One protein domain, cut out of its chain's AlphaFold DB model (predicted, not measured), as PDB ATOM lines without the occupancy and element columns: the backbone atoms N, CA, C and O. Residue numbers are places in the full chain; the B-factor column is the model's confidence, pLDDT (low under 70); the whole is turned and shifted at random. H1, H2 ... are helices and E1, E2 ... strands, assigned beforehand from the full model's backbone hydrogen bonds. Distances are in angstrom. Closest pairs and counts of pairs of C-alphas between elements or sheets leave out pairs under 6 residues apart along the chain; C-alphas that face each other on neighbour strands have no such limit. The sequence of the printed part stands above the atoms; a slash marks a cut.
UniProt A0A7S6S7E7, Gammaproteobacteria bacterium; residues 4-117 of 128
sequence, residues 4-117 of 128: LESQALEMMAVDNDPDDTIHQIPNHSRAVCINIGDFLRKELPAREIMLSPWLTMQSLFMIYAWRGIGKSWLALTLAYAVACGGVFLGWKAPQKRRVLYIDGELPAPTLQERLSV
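This is residues 4 to 117 of the 128 residues of a protein of Gammaproteobacteria bacterium (UniProt A0A7S6S7E7). Little here is regular structure: a long free arm, residues 4 to 45, with H1 and H2, leads into a small body of loops, H3 and H4. The printed part has 114 residues with H1, H2, E1, H3 and H4, mostly helix, 38 in named elements. It is extended, radius of gyration of the C-alphas 22.3 A, spanning 64 by 54 by 29 A.

Start at H1, residues 4 to 11, apart from H2, residues 36 to 40. E1, residues 49 to 51, pairs with no named strand. Its closest C-alphas to H3, residues 71 to 84, are Met 50 and Val 82, 6.5 A. H3 and H4, residues 108 to 115, are near each other. Every helix O i to N i+4 pair is within hydrogen-bond range.

Find C-alpha 4 at (69.692, 37.496, -66.578); later, H3 runs 19.8 A to C-alpha 84 at (46.843, 41.892, -13.545).

The printed part has no cut. The link H2 to E1 is short; the others are long. Residues 4 to 28 have pLDDT under 70.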
ATOM      1  N   LEU A   4      70.754  36.750 -67.262       58.22
ATOM      2  CA  LEU A   4      69.692  37.496 -66.578       58.22
ATOM      3  C   LEU A   4      68.770  36.614 -65.711       58.22
ATOM      4  O   LEU A   4      68.321  37.059 -64.659       58.22
ATOM      5  N   GLU A   5      68.490  35.373 -66.118       57.78
ATOM      6  CA  GLU A   5      67.698  34.416 -65.324       57.78
ATOM      7  C   GLU A   5      68.498  33.889 -64.130       57.78
ATOM      8  O   GLU A   5      67.942  33.694 -63.053       57.78
ATOM      9  N   SER A   6      69.808  33.703 -64.305       58.22
ATOM     10  CA  SER A   6      70.720  33.285 -63.237       58.22
ATOM     11  C   SER A   6      70.878  34.376 -62.174       58.22
ATOM     12  O   SER A   6      70.758  34.085 -60.988       58.22
ATOM     13  N   GLN A   7      71.036  35.640 -62.591       58.72
ATOM     14  CA  GLN A   7      71.097  36.793 -61.683       58.72
ATOM     15  C   GLN A   7      69.764  37.046 -60.961       58.72
ATOM     16  O   GLN A   7      69.756  37.414 -59.789       58.72
ATOM     17  N   ALA A   8      68.626  36.806 -61.624       50.59
ATOM     18  CA  ALA A   8      67.312  36.910 -60.994       50.59
ATOM     19  C   ALA A   8      67.079  35.821 -59.931       50.59
ATOM     20  O   ALA A   8      66.476  36.107 -58.900       50.59
ATOM     21  N   LEU A   9      67.572  34.594 -60.146       54.97
ATOM     22  CA  LEU A   9      67.495  33.513 -59.155       54.97
ATOM     23  C   LEU A   9      68.375  33.783 -57.930       54.97
ATOM     24  O   LEU A   9      67.966  33.483 -56.812       54.97
ATOM     25  N   GLU A  10      69.549  34.377 -58.135       57.59
ATOM     26  CA  GLU A  10      70.469  34.753 -57.058       57.59
ATOM     27  C   GLU A  10      69.915  35.925 -56.230       57.59
ATOM     28  O   GLU A  10      69.985  35.904 -55.006       57.59
ATOM     29  N   MET A  11      69.235  36.887 -56.870       46.28
ATOM     30  CA  MET A  11      68.542  37.992 -56.190       46.28
ATOM     31  C   MET A  11      67.244  37.558 -55.474       46.28
ATOM     32  O   MET A  11      66.714  38.302 -54.650       46.28
ATOM     33  N   MET A  12      66.717  36.368 -55.789       44.84
ATOM     34  CA  MET A  12      65.544  35.755 -55.141       44.84
ATOM     35  C   MET A  12      65.899  34.681 -54.106       44.84
ATOM     36  O   MET A  12      64.997  34.128 -53.470       44.84
ATOM     37  N   ALA A  13      67.185  34.395 -53.893       44.00
ATOM     38  CA  ALA A  13      67.634  33.625 -52.746       44.00
ATOM     39  C   ALA A  13      67.525  34.520 -51.504       44.00
ATOM     40  O   ALA A  13      68.434  35.265 -51.164       44.00
ATOM     41  N   VAL A  14      66.353  34.485 -50.870       50.53
ATOM     42  CA  VAL A  14      66.108  35.091 -49.562       50.53
ATOM     43  C   VAL A  14      67.183  34.586 -48.601       50.53
ATOM     44  O   VAL A  14      67.290  33.377 -48.376       50.53
ATOM     45  N   ASP A  15      67.982  35.517 -48.079       40.84
ATOM     46  CA  ASP A  15      68.906  35.285 -46.978       40.84
ATOM     47  C   ASP A  15      68.155  34.559 -45.858       40.84
ATOM     48  O   ASP A  15      67.255  35.114 -45.228       40.84
ATOM     49  N   ASN A  16      68.492  33.287 -45.637       46.03
ATOM     50  CA  ASN A  16      68.062  32.580 -44.440       46.03
ATOM     51  C   ASN A  16      68.881  33.145 -43.280       46.03
ATOM     52  O   ASN A  16      69.982  32.663 -43.001       46.03
ATOM     53  N   ASP A  17      68.351  34.181 -42.637       41.84
ATOM     54  CA  ASP A  17      68.859  34.652 -41.358       41.84
ATOM     55  C   ASP A  17      68.710  33.505 -40.337       41.84
ATOM     56  O   ASP A  17      67.602  32.999 -40.131       41.84
ATOM     57  N   PRO A  18      69.796  33.022 -39.709       45.78
ATOM     58  CA  PRO A  18      69.716  31.949 -38.722       45.78
ATOM     59  C   PRO A  18      68.856  32.296 -37.487       45.78
ATOM     60  O   PRO A  18      68.552  31.387 -36.709       45.78
ATOM     61  N   ASP A  19      68.431  33.555 -37.311       42.09
ATOM     62  CA  ASP A  19      67.541  33.989 -36.223       42.09
ATOM     63  C   ASP A  19      66.027  33.867 -36.542       42.09
ATOM     64  O   ASP A  19      65.180  34.070 -35.669       42.09
ATOM     65  N   ASP A  20      65.640  33.415 -37.745       43.97
ATOM     66  CA  ASP A  20      64.228  33.230 -38.158       43.97
ATOM     67  C   ASP A  20      63.496  32.051 -37.463       43.97
ATOM     68  O   ASP A  20      62.367  31.674 -37.794       43.97
ATOM     69  N   THR A  21      64.100  31.463 -36.429       44.75
ATOM     70  CA  THR A  21      63.547  30.319 -35.684       44.75
ATOM     71  C   THR A  21      62.331  30.651 -34.805       44.75
ATOM     72  O   THR A  21      61.684  29.736 -34.290       44.75
ATOM     73  N   ILE A  22      61.951  31.928 -34.660       47.66
ATOM     74  CA  ILE A  22      60.862  32.359 -33.761       47.66
ATOM     75  C   ILE A  22      59.466  32.388 -34.428       47.66
ATOM     76  O   ILE A  22      58.452  32.402 -33.724       47.66
ATOM     77  N   HIS A  23      59.351  32.292 -35.757       49.31
ATOM     78  CA  HIS A  23      58.062  32.452 -36.453       49.31
ATOM     79  C   HIS A  23      57.596  31.225 -37.251       49.31
ATOM     80  O   HIS A  23      57.166  31.330 -38.397       49.31
ATOM     81  N   GLN A  24      57.545  30.050 -36.616       46.97
ATOM     82  CA  GLN A  24      56.638  28.996 -37.088       46.97
ATOM     83  C   GLN A  24      55.189  29.400 -36.771       46.97
ATOM     84  O   GLN A  24      54.661  29.116 -35.694       46.97
ATOM     85  N   ILE A  25      54.546  30.110 -37.700       55.66
ATOM     86  CA  ILE A  25      53.115  30.429 -37.628       55.66
ATOM     87  C   ILE A  25      52.353  29.092 -37.568       55.66
ATOM     88  O   ILE A  25      52.526  28.260 -38.463       55.66
ATOM     89  N   PRO A  26      51.540  28.833 -36.526       52.56
ATOM     90  CA  PRO A  26      50.859  27.556 -36.382       52.56
ATOM     91  C   PRO A  26      49.966  27.301 -37.597       52.56
ATOM     92  O   PRO A  26      49.202  28.169 -38.015       52.56
ATOM     93  N   ASN A  27      50.088  26.092 -38.146       54.75
ATOM     94  CA  ASN A  27      49.368  25.584 -39.309       54.75
ATOM     95  C   ASN A  27      47.874  25.954 -39.230       54.75
ATOM     96  O   ASN A  27      47.136  25.397 -38.414       54.75
ATOM     97  N   HIS A  28      47.429  26.928 -40.029       62.19
ATOM     98  CA  HIS A  28      46.030  27.338 -40.040       62.19
ATOM     99  C   HIS A  28      45.181  26.169 -40.548       62.19
ATOM    100  O   HIS A  28      45.261  25.786 -41.716       62.19
ATOM    101  N   SER A  29      44.370  25.588 -39.662       70.25
ATOM    102  CA  SER A  29      43.407  24.543 -40.004       70.25
ATOM    103  C   SER A  29      42.588  24.970 -41.223       70.25
ATOM    104  O   SER A  29      42.001  26.054 -41.230       70.25
ATOM    105  N   ARG A  30      42.549  24.124 -42.261       77.56
ATOM    106  CA  ARG A  30      41.768  24.382 -43.478       77.56
ATOM    107  C   ARG A  30      40.314  24.700 -43.123       77.56
ATOM    108  O   ARG A  30      39.713  24.013 -42.298       77.56
ATOM    109  N   ALA A  31      39.747  25.711 -43.778       83.31
ATOM    110  CA  ALA A  31      38.322  26.000 -43.680       83.31
ATOM    111  C   ALA A  31      37.516  24.785 -44.167       83.31
ATOM    112  O   ALA A  31      37.799  24.228 -45.229       83.31
ATOM    113  N   VAL A  32      36.522  24.371 -43.382       88.38
ATOM    114  CA  VAL A  32      35.647  23.234 -43.694       88.38
ATOM    115  C   VAL A  32      34.246  23.763 -43.970       88.38
ATOM    116  O   VAL A  32      33.720  24.562 -43.197       88.38
ATOM    117  N   CYS A  33      33.637  23.316 -45.067       91.38
ATOM    118  CA  CYS A  33      32.228  23.579 -45.341       91.38
ATOM    119  C   CYS A  33      31.360  22.623 -44.508       91.38
ATOM    120  O   CYS A  33      31.604  21.418 -44.493       91.38
ATOM    121  N   ILE A  34      30.358  23.158 -43.815       94.62
ATOM    122  CA  ILE A  34      29.402  22.401 -43.001       94.62
ATOM    123  C   ILE A  34      27.986  22.847 -43.369       94.62
ATOM    124  O   ILE A  34      27.764  24.024 -43.661       94.62
ATOM    125  N   ASN A  35      27.025  21.923 -43.377       96.31
ATOM    126  CA  ASN A  35      25.630  22.287 -43.602       96.31
ATOM    127  C   ASN A  35      25.027  22.956 -42.350       96.31
ATOM    128  O   ASN A  35      25.550  22.856 -41.238       96.31
ATOM    129  N   ILE A  36      23.893  23.634 -42.532       96.38
ATOM    130  CA  ILE A  36      23.238  24.376 -41.449       96.38
ATOM    131  C   ILE A  36      22.742  23.472 -40.309       96.38
ATOM    132  O   ILE A  36      22.828  23.858 -39.147       96.38
ATOM    133  N   GLY A  37      22.254  22.265 -40.618       97.00
ATOM    134  CA  GLY A  37      21.714  21.335 -39.624       97.00
ATOM    135  C   GLY A  37      22.788  20.820 -38.669       97.00
ATOM    136  O   GLY A  37      22.580  20.797 -37.458       97.00
ATOM    137  N   ASP A  38      23.955  20.480 -39.209       94.69
ATOM    138  CA  ASP A  38      25.113  20.028 -38.444       94.69
ATOM    139  C   ASP A  38      25.748  21.183 -37.663       94.69
ATOM    140  O   ASP A  38      26.175  20.999 -36.524       94.69
ATOM    141  N   PHE A  39      25.764  22.397 -38.230       94.75
ATOM    142  CA  PHE A  39      26.240  23.586 -37.522       94.75
ATOM    143  C   PHE A  39      25.388  23.904 -36.288       94.75
ATOM    144  O   PHE A  39      25.937  24.147 -35.218       94.75
ATOM    145  N   LEU A  40      24.058  23.860 -36.402       96.06
ATOM    146  CA  LEU A  40      23.157  24.141 -35.277       96.06
ATOM    147  C   LEU A  40      23.216  23.079 -34.167       96.06
ATOM    148  O   LEU A  40      22.857  23.370 -33.030       96.06
ATOM    149  N   ARG A  41      23.669  21.859 -34.482       96.12
ATOM    150  CA  ARG A  41      23.869  20.771 -33.509       96.12
ATOM    151  C   ARG A  41      25.243  20.796 -32.842       96.12
ATOM    152  O   ARG A  41      25.473  20.013 -31.925       96.12
ATOM    153  N   LYS A  42      26.170  21.649 -33.293       93.44
ATOM    154  CA  LYS A  42      27.478  21.780 -32.648       93.44
ATOM    155  C   LYS A  42      27.329  22.429 -31.280       93.44
ATOM    156  O   LYS A  42      26.803  23.531 -31.147       93.44
ATOM    157  N   GLU A  43      27.930  21.795 -30.285       92.62
ATOM    158  CA  GLU A  43      28.215  22.433 -29.009       92.62
ATOM    159  C   GLU A  43      29.393  23.396 -29.200       92.62
ATOM    160  O   GLU A  43      30.545  22.989 -29.369       92.62
ATOM    161  N   LEU A  44      29.092  24.693 -29.254       90.75
ATOM    162  CA  LEU A  44      30.100  25.745 -29.324       90.75
ATOM    163  C   LEU A  44      30.480  26.176 -27.902       90.75
ATOM    164  O   LEU A  44      29.588  26.378 -27.075       90.75
ATOM    165  N   PRO A  45      31.779  26.350 -27.600       89.81
ATOM    166  CA  PRO A  45      32.194  26.801 -26.282       89.81
ATOM    167  C   PRO A  45      31.649  28.205 -26.004       89.81
ATOM    168  O   PRO A  45      31.580  29.057 -26.895       89.81
ATOM    169  N   ALA A  46      31.290  28.460 -24.747       89.25
ATOM    170  CA  ALA A  46      30.921  29.801 -24.315       89.25
ATOM    171  C   ALA A  46      32.092  30.768 -24.541       89.25
ATOM    172  O   ALA A  46      33.258  30.414 -24.347       89.25
ATOM    173  N   ARG A  47      31.782  32.010 -24.930       90.19
ATOM    174  CA  ARG A  47      32.814  33.035 -25.106       90.19
ATOM    175  C   ARG A  47      33.496  33.311 -23.775       90.19
ATOM    176  O   ARG A  47      32.860  33.723 -22.808       90.19
ATOM    177  N   GLU A  48      34.805  33.120 -23.752       92.50
ATOM    178  CA  GLU A  48      35.614  33.420 -22.583       92.50
ATOM    179  C   GLU A  48      35.637  34.934 -22.322       92.50
ATOM    180  O   GLU A  48      35.856  35.743 -23.227       92.50
ATOM    181  N   ILE A  49      35.419  35.329 -21.067       93.56
ATOM    182  CA  ILE A  49      35.376  36.733 -20.648       93.56
ATOM    183  C   ILE A  49      36.774  37.191 -20.209       93.56
ATOM    184  O   ILE A  49      37.385  36.622 -19.298       93.56
ATOM    185  N   MET A  50      37.258  38.273 -20.822       93.94
ATOM    186  CA  MET A  50      38.473  38.987 -20.422       93.94
ATOM    187  C   MET A  50      38.200  40.020 -19.328       93.94
ATOM    188  O   MET A  50      38.972  40.109 -18.375       93.94
ATOM    189  N   LEU A  51      37.093  40.760 -19.442       94.94
ATOM    190  CA  LEU A  51      36.637  41.737 -18.456       94.94
ATOM    191  C   LEU A  51      35.100  41.750 -18.414       94.94
ATOM    192  O   LEU A  51      34.438  42.100 -19.391       94.94
ATOM    193  N   SER A  52      34.527  41.331 -17.288       92.56
ATOM    194  CA  SER A  52      33.079  41.129 -17.162       92.56
ATOM    195  C   SER A  52      32.301  42.449 -17.082       92.56
ATOM    196  O   SER A  52      32.750  43.350 -16.367       92.56
ATOM    197  N   PRO A  53      31.122  42.566 -17.732       91.62
ATOM    198  CA  PRO A  53      30.417  41.512 -18.487       91.62
ATOM    199  C   PRO A  53      30.672  41.491 -20.004       91.62
ATOM    200  O   PRO A  53      30.164  40.606 -20.684       91.62
ATOM    201  N   TRP A  54      31.396  42.465 -20.557       91.25
ATOM    202  CA  TRP A  54      31.319  42.762 -21.993       91.25
ATOM    203  C   TRP A  54      32.575  42.396 -22.788       91.25
ATOM    204  O   TRP A  54      32.452  41.974 -23.937       91.25
ATOM    205  N   LEU A  55      33.776  42.519 -22.214       93.62
ATOM    206  CA  LEU A  55      35.019  42.287 -22.947       93.62
ATOM    207  C   LEU A  55      35.286  40.782 -23.028       93.62
ATOM    208  O   LEU A  55      35.677  40.158 -22.040       93.62
ATOM    209  N   THR A  56      35.082  40.200 -24.204       94.50
ATOM    210  CA  THR A  56      35.209  38.757 -24.456       94.50
ATOM    211  C   THR A  56      36.318  38.450 -25.457       94.50
ATOM    212  O   THR A  56      36.714  39.303 -26.250       94.50
ATOM    213  N   MET A  57      36.844  37.228 -25.398       91.88
ATOM    214  CA  MET A  57      37.775  36.683 -26.386       91.88
ATOM    215  C   MET A  57      37.148  36.671 -27.789       91.88
ATOM    216  O   MET A  57      35.923  36.669 -27.938       91.88
ATOM    217  N   GLN A  58      38.003  36.646 -28.818       90.19
ATOM    218  CA  GLN A  58      37.591  36.561 -30.230       90.19
ATOM    219  C   GLN A  58      36.590  37.657 -30.646       90.19
ATOM    220  O   GLN A  58      35.675  37.418 -31.430       90.19
ATOM    221  N   SER A  59      36.743  38.860 -30.089       89.50
ATOM    222  CA  SER A  59      35.845  39.994 -30.313       89.50
ATOM    223  C   SER A  59      36.641  41.284 -30.509       89.50
ATOM    224  O   SER A  59      37.756  41.416 -30.005       89.50
ATOM    225  N   LEU A  60      36.051  42.241 -31.225       93.69
ATOM    226  CA  LEU A  60      36.616  43.569 -31.466       93.69
ATOM    227  C   LEU A  60      35.739  44.628 -30.789       93.69
ATOM    228  O   LEU A  60      34.526  44.643 -30.989       93.69
ATOM    229  N   PHE A  61      36.356  45.519 -30.012       93.62
ATOM    230  CA  PHE A  61      35.674  46.597 -29.291       93.62
ATOM    231  C   PHE A  61      36.309  47.947 -29.618       93.62
ATOM    232  O   PHE A  61      37.526  48.044 -29.763       93.62
ATOM    233  N   MET A  62      35.487  48.996 -29.682       95.25
ATOM    234  CA  MET A  62      35.929  50.363 -29.952       95.25
ATOM    235  C   MET A  62      35.486  51.299 -28.827       95.25
ATOM    236  O   MET A  62      34.306  51.367 -28.494       95.25
ATOM    237  N   ILE A  63      36.437  52.047 -28.265       93.94
ATOM    238  CA  ILE A  63      36.165  53.125 -27.309       93.94
ATOM    239  C   ILE A  63      36.104  54.438 -28.089       93.94
ATOM    240  O   ILE A  63      37.101  54.865 -28.671       93.94
ATOM    241  N   TYR A  64      34.949  55.101 -28.069       95.25
ATOM    242  CA  TYR A  64      34.719  56.358 -28.778       95.25
ATOM    243  C   TYR A  64      34.275  57.470 -27.821       95.25
ATOM    244  O   TYR A  64      33.394  57.266 -26.992       95.25
ATOM    245  N   ALA A  65      34.894  58.647 -27.942       95.75
ATOM    246  CA  ALA A  65      34.553  59.873 -27.216       95.75
ATOM    247  C   ALA A  65      35.334  61.074 -27.788       95.75
ATOM    248  O   ALA A  65      36.374  60.905 -28.436       95.75
ATOM    249  N   TRP A  66      34.909  62.298 -27.457       95.94
ATOM    250  CA  TRP A  66      35.629  63.529 -27.808       95.94
ATOM    251  C   TRP A  66      37.047  63.593 -27.202       95.94
ATOM    252  O   TRP A  66      37.391  62.839 -26.282       95.94
ATOM    253  N   ARG A  67      37.922  64.454 -27.740       92.38
ATOM    254  CA  ARG A  67      39.278  64.674 -27.194       92.38
ATOM    255  C   ARG A  67      39.200  65.216 -25.760       92.38
ATOM    256  O   ARG A  67      38.236  65.882 -25.405       92.38
ATOM    257  N   GLY A  68      40.184  64.877 -24.926       91.25
ATOM    258  CA  GLY A  68      40.239  65.310 -23.519       91.25
ATOM    259  C   GLY A  68      39.380  64.510 -22.525       91.25
ATOM    260  O   GLY A  68      39.577  64.650 -21.328       91.25
ATOM    261  N   ILE A  69      38.502  63.607 -22.980       95.12
ATOM    262  CA  ILE A  69      37.600  62.825 -22.099       95.12
ATOM    263  C   ILE A  69      38.310  61.672 -21.350       95.12
ATOM    264  O   ILE A  69      37.729  61.028 -20.485       95.12
ATOM    265  N   GLY A  70      39.581  61.392 -21.662       92.44
ATOM    266  CA  GLY A  70      40.358  60.359 -20.959       92.44
ATOM    267  C   GLY A  70      40.301  58.958 -21.580       92.44
ATOM    268  O   GLY A  70      40.557  57.973 -20.897       92.44
ATOM    269  N   LYS A  71      40.024  58.841 -22.885       94.69
ATOM    270  CA  LYS A  71      40.038  57.550 -23.607       94.69
ATOM    271  C   LYS A  71      41.352  56.780 -23.440       94.69
ATOM    272  O   LYS A  71      41.313  55.587 -23.165       94.69
ATOM    273  N   SER A  72      42.498  57.453 -23.569       91.94
ATOM    274  CA  SER A  72      43.812  56.812 -23.428       91.94
ATOM    275  C   SER A  72      44.025  56.291 -22.005       91.94
ATOM    276  O   SER A  72      44.510  55.181 -21.821       91.94
ATOM    277  N   TRP A  73      43.562  57.034 -20.993       91.56
ATOM    278  CA  TRP A  73      43.561  56.589 -19.596       91.56
ATOM    279  C   TRP A  73      42.666  55.373 -19.363       91.56
ATOM    280  O   TRP A  73      43.074  54.434 -18.675       91.56
ATOM    281  N   LEU A  74      41.466  55.380 -19.947       93.81
ATOM    282  CA  LEU A  74      40.537  54.260 -19.887       93.81
ATOM    283  C   LEU A  74      41.157  53.016 -20.530       93.81
ATOM    284  O   LEU A  74      41.210  51.972 -19.890       93.81
ATOM    285  N   ALA A  75      41.682  53.138 -21.751       93.56
ATOM    286  CA  ALA A  75      42.301  52.039 -22.487       93.56
ATOM    287  C   ALA A  75      43.528  51.471 -21.756       93.56
ATOM    288  O   ALA A  75      43.629  50.257 -21.581       93.56
ATOM    289  N   LEU A  76      44.418  52.336 -21.262       92.81
ATOM    290  CA  LEU A  76      45.604  51.935 -20.506       92.81
ATOM    291  C   LEU A  76      45.233  51.214 -19.200       92.81
ATOM    292  O   LEU A  76      45.814  50.186 -18.858       92.81
ATOM    293  N   THR A  77      44.241  51.725 -18.467       92.06
ATOM    294  CA  THR A  77      43.820  51.119 -17.195       92.06
ATOM    295  C   THR A  77      43.060  49.813 -17.411       92.06
ATOM    296  O   THR A  77      43.231  48.873 -16.638       92.06
ATOM    297  N   LEU A  78      42.274  49.715 -18.485       94.31
ATOM    298  CA  LEU A  78      41.621  48.477 -18.904       94.31
ATOM    299  C   LEU A  78      42.662  47.400 -19.239       94.31
ATOM    300  O   LEU A  78      42.581  46.285 -18.725       94.31
ATOM    301  N   ALA A  79      43.675  47.758 -20.036       93.38
ATOM    302  CA  ALA A  79      44.798  46.886 -20.364       93.38
ATOM    303  C   ALA A  79      45.515  46.402 -19.095       93.38
ATOM    304  O   ALA A  79      45.760  45.206 -18.939       93.38
ATOM    305  N   TYR A  80      45.767  47.305 -18.145       92.88
ATOM    306  CA  TYR A  80      46.353  46.962 -16.850       92.88
ATOM    307  C   TYR A  80      45.476  46.010 -16.024       92.88
ATOM    308  O   TYR A  80      45.975  45.026 -15.480       92.88
ATOM    309  N   ALA A  81      44.167  46.264 -15.939       93.38
ATOM    310  CA  ALA A  81      43.242  45.423 -15.185       93.38
ATOM    311  C   ALA A  81      43.197  43.993 -15.744       93.38
ATOM    312  O   ALA A  81      43.242  43.035 -14.974       93.38
ATOM    313  N   VAL A  82      43.182  43.842 -17.071       94.56
ATOM    314  CA  VAL A  82      43.244  42.531 -17.733       94.56
ATOM    315  C   VAL A  82      44.611  41.868 -17.522       94.56
ATOM    316  O   VAL A  82      44.671  40.671 -17.229       94.56
ATOM    317  N   ALA A  83      45.701  42.636 -17.587       93.94
ATOM    318  CA  ALA A  83      47.051  42.121 -17.368       93.94
ATOM    319  C   ALA A  83      47.243  41.551 -15.953       93.94
ATOM    320  O   ALA A  83      47.796  40.466 -15.765       93.94
ATOM    321  N   CYS A  84      46.716  42.254 -14.952       92.00
ATOM    322  CA  CYS A  84      46.843  41.892 -13.545       92.00
ATOM    323  C   CYS A  84      45.693  41.031 -13.005       92.00
ATOM    324  O   CYS A  84      45.788  40.583 -11.862       92.00
ATOM    325  N   GLY A  85      44.637  40.762 -13.782       92.44
ATOM    326  CA  GLY A  85      43.456  40.033 -13.290       92.44
ATOM    327  C   GLY A  85      42.701  40.805 -12.199       92.44
ATOM    328  O   GLY A  85      42.266  40.222 -11.210       92.44
ATOM    329  N   GLY A  86      42.647  42.134 -12.324       91.25
ATOM    330  CA  GLY A  86      42.118  43.052 -11.318       91.25
ATOM    331  C   GLY A  86      40.662  43.467 -11.537       91.25
ATOM    332  O   GLY A  86      39.931  42.907 -12.357       91.25
ATOM    333  N   VAL A  87      40.249  44.493 -10.790       93.06
ATOM    334  CA  VAL A  87      38.932  45.133 -10.903       93.06
ATOM    335  C   VAL A  87      39.116  46.592 -11.301       93.06
ATOM    336  O   VAL A  87      39.965  47.286 -10.746       93.06
ATOM    337  N   PHE A  88      38.311  47.063 -12.248       92.50
ATOM    338  CA  PHE A  88      38.306  48.446 -12.707       92.50
ATOM    339  C   PHE A  88      36.879  48.886 -13.041       92.50
ATOM    340  O   PHE A  88      36.197  48.217 -13.809       92.50
ATOM    341  N   LEU A  89      36.417  49.995 -12.448       92.25
ATOM    342  CA  LEU A  89      35.043  50.515 -12.601       92.25
ATOM    343  C   LEU A  89      33.941  49.470 -12.324       92.25
ATOM    344  O   LEU A  89      32.887  49.477 -12.952       92.25
ATOM    345  N   GLY A  90      34.195  48.539 -11.400       92.88
ATOM    346  CA  GLY A  90      33.294  47.418 -11.106       92.88
ATOM    347  C   GLY A  90      33.382  46.253 -12.099       92.88
ATOM    348  O   GLY A  90      32.849  45.180 -11.824       92.88
ATOM    349  N   TRP A  91      34.108  46.405 -13.208       95.81
ATOM    350  CA  TRP A  91      34.407  45.314 -14.128       95.81
ATOM    351  C   TRP A  91      35.562  44.470 -13.609       95.81
ATOM    352  O   TRP A  91      36.586  44.994 -13.171       95.81
ATOM    353  N   LYS A  92      35.412  43.149 -13.676       95.44
ATOM    354  CA  LYS A  92      36.385  42.199 -13.130       95.44
ATOM    355  C   LYS A  92      37.046  41.402 -14.242       95.44
ATOM    356  O   LYS A  92      36.351  40.811 -15.069       95.44
ATOM    357  N   ALA A  93      38.373  41.338 -14.212       96.50
ATOM    358  CA  ALA A  93      39.142  40.392 -15.002       96.50
ATOM    359  C   ALA A  93      39.248  39.081 -14.207       96.50
ATOM    360  O   ALA A  93      39.915  39.054 -13.174       96.50
ATOM    361  N   PRO A  94      38.581  37.991 -14.627       94.50
ATOM    362  CA  PRO A  94      38.568  36.748 -13.852       94.50
ATOM    363  C   PRO A  94      39.944  36.073 -13.787       94.50
ATOM    364  O   PRO A  94      40.205  35.307 -12.865       94.50
ATOM    365  N   GLN A  95      40.812  36.344 -14.764       93.75
ATOM    366  CA  GLN A  95      42.138  35.749 -14.900       93.75
ATOM    367  C   GLN A  95      43.120  36.769 -15.488       93.75
ATOM    368  O   GLN A  95      42.733  37.609 -16.308       93.75
ATOM    369  N   LYS A  96      44.390  36.667 -15.080       94.06
ATOM    370  CA  LYS A  96      45.510  37.451 -15.623       94.06
ATOM    371  C   LYS A  96      45.797  37.025 -17.056       94.06
ATOM    372  O   LYS A  96      45.824  35.828 -17.335       94.06
ATOM    373  N   ARG A  97      46.054  37.977 -17.954       93.12
ATOM    374  CA  ARG A  97      46.376  37.688 -19.362       93.12
ATOM    375  C   ARG A  97      47.542  38.530 -19.858       93.12
ATOM    376  O   ARG A  97      47.839  39.580 -19.310       93.12
ATOM    377  N   ARG A  98      48.217  38.077 -20.915       92.44
ATOM    378  CA  ARG A  98      49.224  38.904 -21.597       92.44
ATOM    379  C   ARG A  98      48.502  39.957 -22.433       92.44
ATOM    380  O   ARG A  98      47.601  39.607 -23.192       92.44
ATOM    381  N   VAL A  99      48.889  41.219 -22.283       92.75
ATOM    382  CA  VAL A  99      48.279  42.356 -22.980       92.75
ATOM    383  C   VAL A  99      49.378  43.172 -23.645       92.75
ATOM    384  O   VAL A  99      50.371  43.502 -23.000       92.75
ATOM    385  N   LEU A 100      49.184  43.498 -24.920       93.25
ATOM    386  CA  LEU A 100      50.001  44.456 -25.657       93.25
ATOM    387  C   LEU A 100      49.215  45.766 -25.760       93.25
ATOM    388  O   LEU A 100      48.110  45.782 -26.299       93.25
ATOM    389  N   TYR A 101      49.777  46.846 -25.222       91.31
ATOM    390  CA  TYR A 101      49.234  48.194 -25.361       91.31
ATOM    391  C   TYR A 101      50.091  48.960 -26.363       91.31
ATOM    392  O   TYR A 101      51.293  49.098 -26.155       91.31
ATOM    393  N   ILE A 102      49.475  49.426 -27.447       91.06
ATOM    394  CA  ILE A 102      50.140  50.189 -28.504       91.06
ATOM    395  C   ILE A 102      49.598  51.614 -28.442       91.06
ATOM    396  O   ILE A 102      48.389  51.818 -28.570       91.06
ATOM    397  N   ASP A 103      50.489  52.578 -28.237       88.69
ATOM    398  CA  ASP A 103      50.186  54.008 -28.225       88.69
ATOM    399  C   ASP A 103      50.991  54.694 -29.329       88.69
ATOM    400  O   ASP A 103      52.179  54.423 -29.483       88.69
ATOM    401  N   GLY A 104      50.330  55.545 -30.109       87.44
ATOM    402  CA  GLY A 104      50.950  56.312 -31.193       87.44
ATOM    403  C   GLY A 104      50.743  57.820 -31.069       87.44
ATOM    404  O   GLY A 104      51.099  58.550 -31.987       87.44
ATOM    405  N   GLU A 105      50.130  58.295 -29.984       87.25
ATOM    406  CA  GLU A 105      49.842  59.720 -29.784       87.25
ATOM    407  C   GLU A 105      50.647  60.302 -28.623       87.25
ATOM    408  O   GLU A 105      51.070  61.456 -28.679       87.25
ATOM    409  N   LEU A 106      50.868  59.515 -27.567       83.38
ATOM    410  CA  LEU A 106      51.474  60.011 -26.338       83.38
ATOM    411  C   LEU A 106      53.000  59.871 -26.330       83.38
ATOM    412  O   LEU A 106      53.518  58.789 -26.611       83.38
ATOM    413  N   PRO A 107      53.734  60.919 -25.909       86.31
ATOM    414  CA  PRO A 107      55.167  60.816 -25.668       86.31
ATOM    415  C   PRO A 107      55.497  59.756 -24.610       86.31
ATOM    416  O   PRO A 107      54.812  59.640 -23.586       86.31
ATOM    417  N   ALA A 108      56.599  59.031 -24.815       85.81
ATOM    418  CA  ALA A 108      57.054  57.984 -23.901       85.81
ATOM    419  C   ALA A 108      57.219  58.449 -22.434       85.81
ATOM    420  O   ALA A 108      56.776  57.712 -21.549       85.81
ATOM    421  N   PRO A 109      57.742  59.659 -22.127       88.69
ATOM    422  CA  PRO A 109      57.827  60.140 -20.744       88.69
ATOM    423  C   PRO A 109      56.460  60.254 -20.062       88.69
ATOM    424  O   PRO A 109      56.287  59.820 -18.925       88.69
ATOM    425  N   THR A 110      55.441  60.740 -20.777       87.75
ATOM    426  CA  THR A 110      54.073  60.810 -20.248       87.75
ATOM    427  C   THR A 110      53.516  59.414 -19.979       87.75
ATOM    428  O   THR A 110      52.813  59.206 -18.991       87.75
ATOM    429  N   LEU A 111      53.823  58.430 -20.828       87.50
ATOM    430  CA  LEU A 111      53.422  57.047 -20.574       87.50
ATOM    431  C   LEU A 111      54.132  56.469 -19.336       87.50
ATOM    432  O   LEU A 111      53.474  55.812 -18.526       87.50
ATOM    433  N   GLN A 112      55.425  56.756 -19.144       87.69
ATOM    434  CA  GLN A 112      56.168  56.372 -17.938       87.69
ATOM    435  C   GLN A 112      55.552  56.977 -16.675       87.69
ATOM    436  O   GLN A 112      55.290  56.244 -15.724       87.69
ATOM    437  N   GLU A 113      55.248  58.277 -16.672       88.81
ATOM    438  CA  GLU A 113      54.583  58.945 -15.546       88.81
ATOM    439  C   GLU A 113      53.272  58.246 -15.187       88.81
ATOM    440  O   GLU A 113      53.022  57.934 -14.020       88.81
ATOM    441  N   ARG A 114      52.456  57.916 -16.195       87.62
ATOM    442  CA  ARG A 114      51.197  57.191 -15.985       87.62
ATOM    443  C   ARG A 114      51.436  55.800 -15.424       87.62
ATOM    444  O   ARG A 114      50.672  55.360 -14.570       87.62
ATOM    445  N   LEU A 115      52.454  55.088 -15.890       86.25
ATOM    446  CA  LEU A 115      52.749  53.726 -15.453       86.25
ATOM    447  C   LEU A 115      53.500  53.650 -14.123       86.25
ATOM    448  O   LEU A 115      53.422  52.609 -13.488       86.25
ATOM    449  N   SER A 116      54.151  54.721 -13.666       82.94
ATOM    450  CA  SER A 116      55.005  54.742 -12.465       82.94
ATOM    451  C   SER A 116      54.338  54.199 -11.194       82.94
ATOM    452  O   SER A 116      54.992  53.617 -10.334       82.94
ATOM    453  N   VAL A 117      53.014  54.317 -11.095       73.38
ATOM    454  CA  VAL A 117      52.215  53.807  -9.968       73.38
ATOM    455  C   VAL A 117      51.804  52.330 -10.116       73.38
ATOM    456  O   VAL A 117      51.019  51.822  -9.316       73.38
TER     457      VAL A 117